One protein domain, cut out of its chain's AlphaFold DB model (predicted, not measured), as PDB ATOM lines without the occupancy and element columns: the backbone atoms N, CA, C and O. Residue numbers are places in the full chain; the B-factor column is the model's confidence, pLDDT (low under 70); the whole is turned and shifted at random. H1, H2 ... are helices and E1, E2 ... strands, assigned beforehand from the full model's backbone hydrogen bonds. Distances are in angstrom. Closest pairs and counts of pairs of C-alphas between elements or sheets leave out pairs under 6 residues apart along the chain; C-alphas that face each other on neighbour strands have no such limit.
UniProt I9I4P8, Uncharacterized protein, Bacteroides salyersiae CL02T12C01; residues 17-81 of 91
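This is residues 17 to 81 of the 91 residues of an uncharacterized protein of Bacteroides salyersiae CL02T12C01 (UniProt I9I4P8). A small three-stranded sheet has the short helix H1 over one face, while residues 70 to 81, with H2, stick out as a free arm. The long loop of residues 25 to 41 links E1 to E2. The 65 printed residues hold three named strands, then two named helices; the meander E1 E2 E3, each strand the antiparallel neighbour of the one before, is the sheet's order. The class is mixed, helices and strands, with 27 residues, under half, in named elements. The whole is loose, radius of gyration of the C-alphas 13.9 A, and flat, spanning 35 by 34 by 16 A.

Start at E1, residues 20 to 24, which forms a hairpin with E2, residues 42 to 46, antiparallel at 152 degrees; look for N 21 and O 45, 2.8 A apart. E2 forms a hairpin with E3, residues 52 to 55, antiparallel at 149 degrees; N 44 and O 52 are 2.8 A apart. H1, residues 59 to 63, is on the sheet at a height of 9.3 A; its closest C-alphas to E1 are Tyr 61 and Arg 22, 7.3 A. Residues 65 to 66 pair, parallel, with 21 to 22 of E1. H2, residues 72 to 79, is apart from H1 and not on the sheet. Every O i to N i+4 pair is within hydrogen-bond range in H2; H1 has 0 of 1, but 2 of 2 O i to N i+3 pairs.

Find C-alpha 20 at (82.832, 161.678, -24.485); E1 runs 14.1 A from there, E2 14.0 A, E3 9.4 A and H1 7.7 A. H2 runs 10.8 A to C-alpha 79 at (94.770, 177.607, -10.090).

The C-alphas of Asn 17 and Gly 32, the two farthest apart, are 40.9 A apart. The printed part has no cut; E1 to E2 is the long link. Residue 81 is under 70 in pLDDT.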
ATOM      1  N   ASN A  17      87.230 164.863 -30.916       90.94
ATOM      2  CA  ASN A  17      85.813 164.619 -31.200       90.94
ATOM      3  C   ASN A  17      85.320 163.282 -30.645       90.94
ATOM      4  O   ASN A  17      84.151 163.149 -30.305       90.94
ATOM      5  N   HIS A  18      86.201 162.290 -30.513       90.94
ATOM      6  CA  HIS A  18      85.861 160.976 -29.972       90.94
ATOM      7  C   HIS A  18      85.703 160.977 -28.439       90.94
ATOM      8  O   HIS A  18      85.078 160.059 -27.902       90.94
ATOM      9  N   ILE A  19      86.209 162.000 -27.740       93.94
ATOM     10  CA  ILE A  19      86.169 162.089 -26.278       93.94
ATOM     11  C   ILE A  19      84.749 162.433 -25.835       93.94
ATOM     12  O   ILE A  19      84.206 163.485 -26.176       93.94
ATOM     13  N   LEU A  20      84.161 161.529 -25.056       95.69
ATOM     14  CA  LEU A  20      82.832 161.678 -24.485       95.69
ATOM     15  C   LEU A  20      82.937 161.742 -22.965       95.69
ATOM     16  O   LEU A  20      83.559 160.873 -22.349       95.69
ATOM     17  N   PHE A  21      82.291 162.739 -22.378       96.19
ATOM     18  CA  PHE A  21      82.184 162.921 -20.939       96.19
ATOM     19  C   PHE A  21      80.778 162.610 -20.442       96.19
ATOM     20  O   PHE A  21      79.807 162.728 -21.194       96.19
ATOM     21  N   ARG A  22      80.678 162.269 -19.156       94.75
ATOM     22  CA  ARG A  22      79.429 162.151 -18.409       94.75
ATOM     23  C   ARG A  22      79.471 162.906 -17.094       94.75
ATOM     24  O   ARG A  22      80.517 162.966 -16.443       94.75
ATOM     25  N   SER A  23      78.307 163.396 -16.676       92.75
ATOM     26  CA  SER A  23      78.093 163.873 -15.319       92.75
ATOM     27  C   SER A  23      76.678 163.722 -14.791       92.75
ATOM     28  O   SER A  23      75.746 163.517 -15.561       92.75
ATOM     29  N   THR A  24      76.546 163.774 -13.470       90.75
ATOM     30  CA  THR A  24      75.279 163.788 -12.745       90.75
ATOM     31  C   THR A  24      75.350 164.850 -11.652       90.75
ATOM     32  O   THR A  24      76.420 165.110 -11.100       90.75
ATOM     33  N   ASN A  25      74.207 165.464 -11.353       84.31
ATOM     34  CA  ASN A  25      74.064 166.375 -10.216       84.31
ATOM     35  C   ASN A  25      73.719 165.626  -8.920       84.31
ATOM     36  O   ASN A  25      73.540 166.257  -7.874       84.31
ATOM     37  N   ASP A  26      73.610 164.296  -8.982       84.69
ATOM     38  CA  ASP A  26      73.367 163.474  -7.810       84.69
ATOM     39  C   ASP A  26      74.527 163.592  -6.832       84.69
ATOM     40  O   ASP A  26      75.698 163.382  -7.154       84.69
ATOM     41  N   TYR A  27      74.176 163.928  -5.599       72.56
ATOM     42  CA  TYR A  27      75.134 164.047  -4.522       72.56
ATOM     43  C   TYR A  27      75.231 162.691  -3.833       72.56
ATOM     44  O   TYR A  27      74.252 162.223  -3.253       72.56
ATOM     45  N   GLY A  28      76.403 162.057  -3.902       73.25
ATOM     46  CA  GLY A  28      76.567 160.679  -3.430       73.25
ATOM     47  C   GLY A  28      76.146 160.473  -1.974       73.25
ATOM     48  O   GLY A  28      75.516 159.468  -1.664       73.25
ATOM     49  N   VAL A  29      76.422 161.434  -1.082       78.00
ATOM     50  CA  VAL A  29      76.027 161.375   0.337       78.00
ATOM     51  C   VAL A  29      75.641 162.761   0.840       78.00
ATOM     52  O   VAL A  29      76.524 163.584   1.061       78.00
ATOM     53  N   LYS A  30      74.351 163.043   1.058       76.56
ATOM     54  CA  LYS A  30      73.909 164.281   1.729       76.56
ATOM     55  C   LYS A  30      73.635 164.020   3.214       76.56
ATOM     56  O   LYS A  30      73.020 163.002   3.534       76.56
ATOM     57  N   PRO A  31      74.041 164.917   4.134       78.38
ATOM     58  CA  PRO A  31      73.686 164.793   5.545       78.38
ATOM     59  C   PRO A  31      72.167 164.707   5.735       78.38
ATOM     60  O   PRO A  31      71.437 165.581   5.280       78.38
ATOM     61  N   GLY A  32      71.698 163.657   6.411       83.56
ATOM     62  CA  GLY A  32      70.270 163.431   6.665       83.56
ATOM     63  C   GLY A  32      69.516 162.684   5.559       83.56
ATOM     64  O   GLY A  32      68.360 162.324   5.770       83.56
ATOM     65  N   GLU A  33      70.154 162.382   4.426       82.19
ATOM     66  CA  GLU A  33      69.553 161.601   3.343       82.19
ATOM     67  C   GLU A  33      70.269 160.261   3.156       82.19
ATOM     68  O   GLU A  33      71.437 160.080   3.513       82.19
ATOM     69  N   LYS A  34      69.556 159.291   2.573       83.38
ATOM     70  CA  LYS A  34      70.186 158.038   2.156       83.38
ATOM     71  C   LYS A  34      71.123 158.322   0.975       83.38
ATOM     72  O   LYS A  34      70.707 159.020   0.052       83.38
ATOM     73  N   PRO A  35      72.348 157.770   0.975       84.56
ATOM     74  CA  PRO A  35      73.266 157.895  -0.148       84.56
ATOM     75  C   PRO A  35      72.639 157.476  -1.478       84.56
ATOM     76  O   PRO A  35      71.959 156.448  -1.548       84.56
ATOM     77  N   ILE A  36      72.917 158.236  -2.535       83.06
ATOM     78  CA  ILE A  36      72.581 157.842  -3.903       83.06
ATOM     79  C   ILE A  36      73.726 156.971  -4.410       83.06
ATOM     80  O   ILE A  36      74.826 157.459  -4.668       83.06
ATOM     81  N   THR A  37      73.470 155.669  -4.528       82.50
ATOM     82  CA  THR A  37      74.463 154.692  -4.998       82.50
ATOM     83  C   THR A  37      74.388 154.430  -6.497       82.50
ATOM     84  O   THR A  37      75.368 153.976  -7.070       82.50
ATOM     85  N   VAL A  38      73.246 154.715  -7.131       86.38
ATOM     86  CA  VAL A  38      73.034 154.576  -8.577       86.38
ATOM     87  C   VAL A  38      72.245 155.784  -9.064       86.38
ATOM     88  O   VAL A  38      71.105 155.986  -8.650       86.38
ATOM     89  N   SER A  39      72.847 156.577  -9.949       88.31
ATOM     90  CA  SER A  39      72.194 157.745 -10.548       88.31
ATOM     91  C   SER A  39      71.368 157.361 -11.778       88.31
ATOM     92  O   SER A  39      71.813 156.564 -12.613       88.31
ATOM     93  N   THR A  40      70.190 157.970 -11.927       90.88
ATOM     94  CA  THR A  40      69.376 157.927 -13.157       90.88
ATOM     95  C   THR A  40      69.326 159.271 -13.878       90.88
ATOM     96  O   THR A  40      68.550 159.411 -14.814       90.88
ATOM     97  N   GLU A  41      70.146 160.237 -13.465       91.75
ATOM     98  CA  GLU A  41      70.094 161.633 -13.912       91.75
ATOM     99  C   GLU A  41      71.384 162.040 -14.635       91.75
ATOM    100  O   GLU A  41      72.021 163.052 -14.328       91.75
ATOM    101  N   TRP A  42      71.801 161.221 -15.602       93.69
ATOM    102  CA  TRP A  42      73.048 161.435 -16.320       93.69
ATOM    103  C   TRP A  42      72.907 162.404 -17.489       93.69
ATOM    104  O   TRP A  42      71.929 162.423 -18.242       93.69
ATOM    105  N   TRP A  43      73.983 163.153 -17.680       95.50
ATOM    106  CA  TRP A  43      74.233 164.076 -18.770       95.50
ATOM    107  C   TRP A  43      75.520 163.668 -19.468       95.50
ATOM    108  O   TRP A  43      76.474 163.265 -18.807       95.50
ATOM    109  N   VAL A  44      75.575 163.801 -20.788       96.06
ATOM    110  CA  VAL A  44      76.772 163.508 -21.586       96.06
ATOM    111  C   VAL A  44      77.092 164.649 -22.542       96.06
ATOM    112  O   VAL A  44      76.195 165.384 -22.956       96.06
ATOM    113  N   TRP A  45      78.366 164.814 -22.888       96.19
ATOM    114  CA  TRP A  45      78.807 165.811 -23.868       96.19
ATOM    115  C   TRP A  45      80.161 165.461 -24.475       96.19
ATOM    116  O   TRP A  45      80.975 164.766 -23.862       96.19
ATOM    117  N   ARG A  46      80.419 165.988 -25.671       95.25
ATOM    118  CA  ARG A  46      81.754 166.047 -26.275       95.25
ATOM    119  C   ARG A  46      82.333 167.449 -26.104       95.25
ATOM    120  O   ARG A  46      81.629 168.398 -25.755       95.25
ATOM    121  N   ILE A  47      83.636 167.586 -26.327       91.50
ATOM    122  CA  ILE A  47      84.315 168.887 -26.271       91.50
ATOM    123  C   ILE A  47      83.680 169.833 -27.299       91.50
ATOM    124  O   ILE A  47      83.454 169.441 -28.438       91.50
ATOM    125  N   ASN A  48      83.409 171.077 -26.887       89.50
ATOM    126  CA  ASN A  48      82.746 172.120 -27.684       89.50
ATOM    127  C   ASN A  48      81.282 171.837 -28.079       89.50
ATOM    128  O   ASN A  48      80.716 172.577 -28.882       89.50
ATOM    129  N   GLU A  49      80.643 170.826 -27.491       93.31
ATOM    130  CA  GLU A  49      79.217 170.552 -27.677       93.31
ATOM    131  C   GLU A  49      78.407 170.888 -26.417       93.31
ATOM    132  O   GLU A  49      78.935 170.987 -25.306       93.31
ATOM    133  N   LYS A  50      77.093 171.066 -26.584       93.31
ATOM    134  CA  LYS A  50      76.173 171.238 -25.452       93.31
ATOM    135  C   LYS A  50      75.978 169.913 -24.716       93.31
ATOM    136  O   LYS A  50      75.981 168.848 -25.331       93.31
ATOM    137  N   GLN A  51      75.726 169.991 -23.411       94.75
ATOM    138  CA  GLN A  51      75.307 168.822 -22.643       94.75
ATOM    139  C   GLN A  51      73.953 168.300 -23.114       94.75
ATOM    140  O   GLN A  51      73.029 169.066 -23.395       94.75
ATOM    141  N   LYS A  52      73.844 166.973 -23.153       95.50
ATOM    142  CA  LYS A  52      72.628 166.234 -23.465       95.50
ATOM    143  C   LYS A  52      72.240 165.381 -22.267       95.50
ATOM    144  O   LYS A  52      73.031 164.560 -21.812       95.50
ATOM    145  N   TYR A  53      71.011 165.545 -21.798       95.31
ATOM    146  CA  TYR A  53      70.423 164.653 -20.808       95.31
ATOM    147  C   TYR A  53      70.131 163.281 -21.423       95.31
ATOM    148  O   TYR A  53      69.585 163.194 -22.528       95.31
ATOM    149  N   VAL A  54      70.506 162.215 -20.719       95.38
ATOM    150  CA  VAL A  54      70.317 160.825 -21.165       95.38
ATOM    151  C   VAL A  54      69.625 159.948 -20.123       95.38
ATOM    152  O   VAL A  54      69.287 158.808 -20.428       95.38
ATOM    153  N   GLY A  55      69.370 160.465 -18.919       94.12
ATOM    154  CA  GLY A  55      68.742 159.705 -17.848       94.12
ATOM    155  C   GLY A  55      69.661 158.583 -17.368       94.12
ATOM    156  O   GLY A  55      70.743 158.840 -16.849       94.12
ATOM    157  N   LYS A  56      69.268 157.320 -17.553       92.56
ATOM    158  CA  LYS A  56      70.119 156.172 -17.207       92.56
ATOM    159  C   LYS A  56      71.334 156.084 -18.130       92.56
ATOM    160  O   LYS A  56      71.236 156.230 -19.346       92.56
ATOM    161  N   LEU A  57      72.489 155.787 -17.544       90.94
ATOM    162  CA  LEU A  57      73.722 155.626 -18.297       90.94
ATOM    163  C   LEU A  57      73.780 154.227 -18.929       90.94
ATOM    164  O   LEU A  57      74.068 153.239 -18.252       90.94
ATOM    165  N   GLU A  58      73.519 154.135 -20.229       89.81
ATOM    166  CA  GLU A  58      73.462 152.863 -20.956       89.81
ATOM    167  C   GLU A  58      74.499 152.777 -22.086       89.81
ATOM    168  O   GLU A  58      74.935 153.785 -22.651       89.81
ATOM    169  N   LYS A  59      74.873 151.544 -22.451       88.25
ATOM    170  CA  LYS A  59      75.678 151.219 -23.643       88.25
ATOM    171  C   LYS A  59      77.001 152.000 -23.706       88.25
ATOM    172  O   LYS A  59      77.833 151.906 -22.808       88.25
ATOM    173  N   GLU A  60      77.227 152.742 -24.789       86.25
ATOM    174  CA  GLU A  60      78.462 153.488 -25.045       86.25
ATOM    175  C   GLU A  60      78.723 154.585 -24.004       86.25
ATOM    176  O   GLU A  60      79.879 154.874 -23.694       86.25
ATOM    177  N   TYR A  61      77.676 155.136 -23.380       90.94
ATOM    178  CA  TYR A  61      77.822 156.180 -22.366       90.94
ATOM    179  C   TYR A  61      78.421 155.639 -21.066       90.94
ATOM    180  O   TYR A  61      79.091 156.387 -20.354       90.94
ATOM    181  N   GLN A  62      78.327 154.333 -20.798       89.88
ATOM    182  CA  GLN A  62      79.014 153.688 -19.670       89.88
ATOM    183  C   GLN A  62      80.541 153.668 -19.816       89.88
ATOM    184  O   GLN A  62      81.249 153.529 -18.818       89.88
ATOM    185  N   LYS A  63      81.064 153.889 -21.025       90.69
ATOM    186  CA  LYS A  63      82.508 153.983 -21.295       90.69
ATOM    187  C   LYS A  63      83.030 155.426 -21.318       90.69
ATOM    188  O   LYS A  63      84.223 155.627 -21.511       90.69
ATOM    189  N   SER A  64      82.154 156.418 -21.150       93.75
ATOM    190  CA  SER A  64      82.537 157.835 -21.140       93.75
ATOM    191  C   SER A  64      83.324 158.226 -19.886       93.75
ATOM    192  O   SER A  64      83.190 157.611 -18.824       93.75
ATOM    193  N   TYR A  65      84.141 159.269 -20.012       94.06
ATOM    194  CA  TYR A  65      84.945 159.809 -18.922       94.06
ATOM    195  C   TYR A  65      84.080 160.606 -17.947       94.06
ATOM    196  O   TYR A  65      83.162 161.314 -18.352       94.06
ATOM    197  N   ILE A  66      84.394 160.552 -16.655       90.44
ATOM    198  CA  ILE A  66      83.803 161.486 -15.692       90.44
ATOM    199  C   ILE A  66      84.326 162.890 -16.007       90.44
ATOM    200  O   ILE A  66      85.532 163.083 -16.161       90.44
ATOM    201  N   GLY A  67      83.419 163.855 -16.126       90.12
ATOM    202  CA  GLY A  67      83.755 165.244 -16.413       90.12
ATOM    203  C   GLY A  67      83.002 166.220 -15.516       90.12
ATOM    204  O   GLY A  67      81.981 165.887 -14.917       90.12
ATOM    205  N   LEU A  68      83.501 167.452 -15.468       85.44
ATOM    206  CA  LEU A  68      82.852 168.590 -14.827       85.44
ATOM    207  C   LEU A  68      82.854 169.761 -15.801       85.44
ATOM    208  O   LEU A  68      83.880 170.067 -16.406       85.44
ATOM    209  N   ILE A  69      81.710 170.427 -15.927       84.25
ATOM    210  CA  ILE A  69      81.632 171.732 -16.578       84.25
ATOM    211  C   ILE A  69      81.581 172.768 -15.471       84.25
ATOM    212  O   ILE A  69      80.653 172.785 -14.666       84.25
ATOM    213  N   VAL A  70      82.601 173.616 -15.423       83.31
ATOM    214  CA  VAL A  70      82.726 174.663 -14.413       83.31
ATOM    215  C   VAL A  70      82.826 176.021 -15.086       83.31
ATOM    216  O   VAL A  70      83.278 176.133 -16.227       83.31
ATOM    217  N   SER A  71      82.395 177.068 -14.385       85.06
ATOM    218  CA  SER A  71      82.596 178.427 -14.879       85.06
ATOM    219  C   SER A  71      84.094 178.772 -14.884       85.06
ATOM    220  O   SER A  71      84.854 178.238 -14.070       85.06
ATOM    221  N   PRO A  72      84.541 179.707 -15.741       84.38
ATOM    222  CA  PRO A  72      85.932 180.160 -15.743       84.38
ATOM    223  C   PRO A  72      86.421 180.665 -14.377       84.38
ATOM    224  O   PRO A  72      87.599 180.535 -14.061       84.38
ATOM    225  N   PHE A  73      85.525 181.194 -13.537       82.81
ATOM    226  CA  PHE A  73      85.864 181.636 -12.183       82.81
ATOM    227  C   PHE A  73      86.308 180.480 -11.284       82.81
ATOM    228  O   PHE A  73      87.290 180.622 -10.566       82.81
ATOM    229  N   VAL A  74      85.661 179.314 -11.376       81.38
ATOM    230  CA  VAL A  74      86.077 178.120 -10.619       81.38
ATOM    231  C   VAL A  74      87.483 177.681 -11.031       81.38
ATOM    232  O   VAL A  74      88.277 177.295 -10.180       81.38
ATOM    233  N   LEU A  75      87.827 177.793 -12.319       80.38
ATOM    234  CA  LEU A  75      89.181 177.495 -12.790       80.38
ATOM    235  C   LEU A  75      90.220 178.451 -12.182       80.38
ATOM    236  O   LEU A  75      91.298 178.007 -11.795       80.38
ATOM    237  N   LEU A  76      89.900 179.746 -12.064       81.69
ATOM    238  CA  LEU A  76      90.782 180.725 -11.417       81.69
ATOM    239  C   LEU A  76      91.019 180.393  -9.939       81.69
ATOM    240  O   LEU A  76      92.150 180.508  -9.474       81.69
ATOM    241  N   GLU A  77      89.979 179.970  -9.222       82.88
ATOM    242  CA  GLU A  77      90.086 179.547  -7.821       82.88
ATOM    243  C   GLU A  77      90.946 178.279  -7.681       82.88
ATOM    244  O   GLU A  77      91.847 178.237  -6.844       82.88
ATOM    245  N   LEU A  78      90.756 177.289  -8.562       76.69
ATOM    246  CA  LEU A  78      91.558 176.058  -8.587       76.69
ATOM    247  C   LEU A  78      93.048 176.327  -8.850       76.69
ATOM    248  O   LEU A  78      93.902 175.743  -8.189       76.69
ATOM    249  N   ILE A  79      93.377 177.223  -9.789       80.38
ATOM    250  CA  ILE A  79      94.770 177.607 -10.090       80.38
ATOM    251  C   ILE A  79      95.427 178.310  -8.891       80.38
ATOM    252  O   ILE A  79      96.639 178.210  -8.706       80.38
ATOM    253  N   LYS A  80      94.636 179.012  -8.074       79.12
ATOM    254  CA  LYS A  80      95.079 179.701  -6.852       79.12
ATOM    255  C   LYS A  80      95.148 178.786  -5.620       79.12
ATOM    256  O   LYS A  80      95.344 179.290  -4.519       79.12
ATOM    257  N   ASP A  81      95.016 177.473  -5.809       67.62
ATOM    258  CA  ASP A  81      95.074 176.444  -4.763       67.62
ATOM    259  C   ASP A  81      93.902 176.487  -3.759       67.62
ATOM    260  O   ASP A  81      93.962 175.928  -2.659       67.62
TER     261      ASP A  81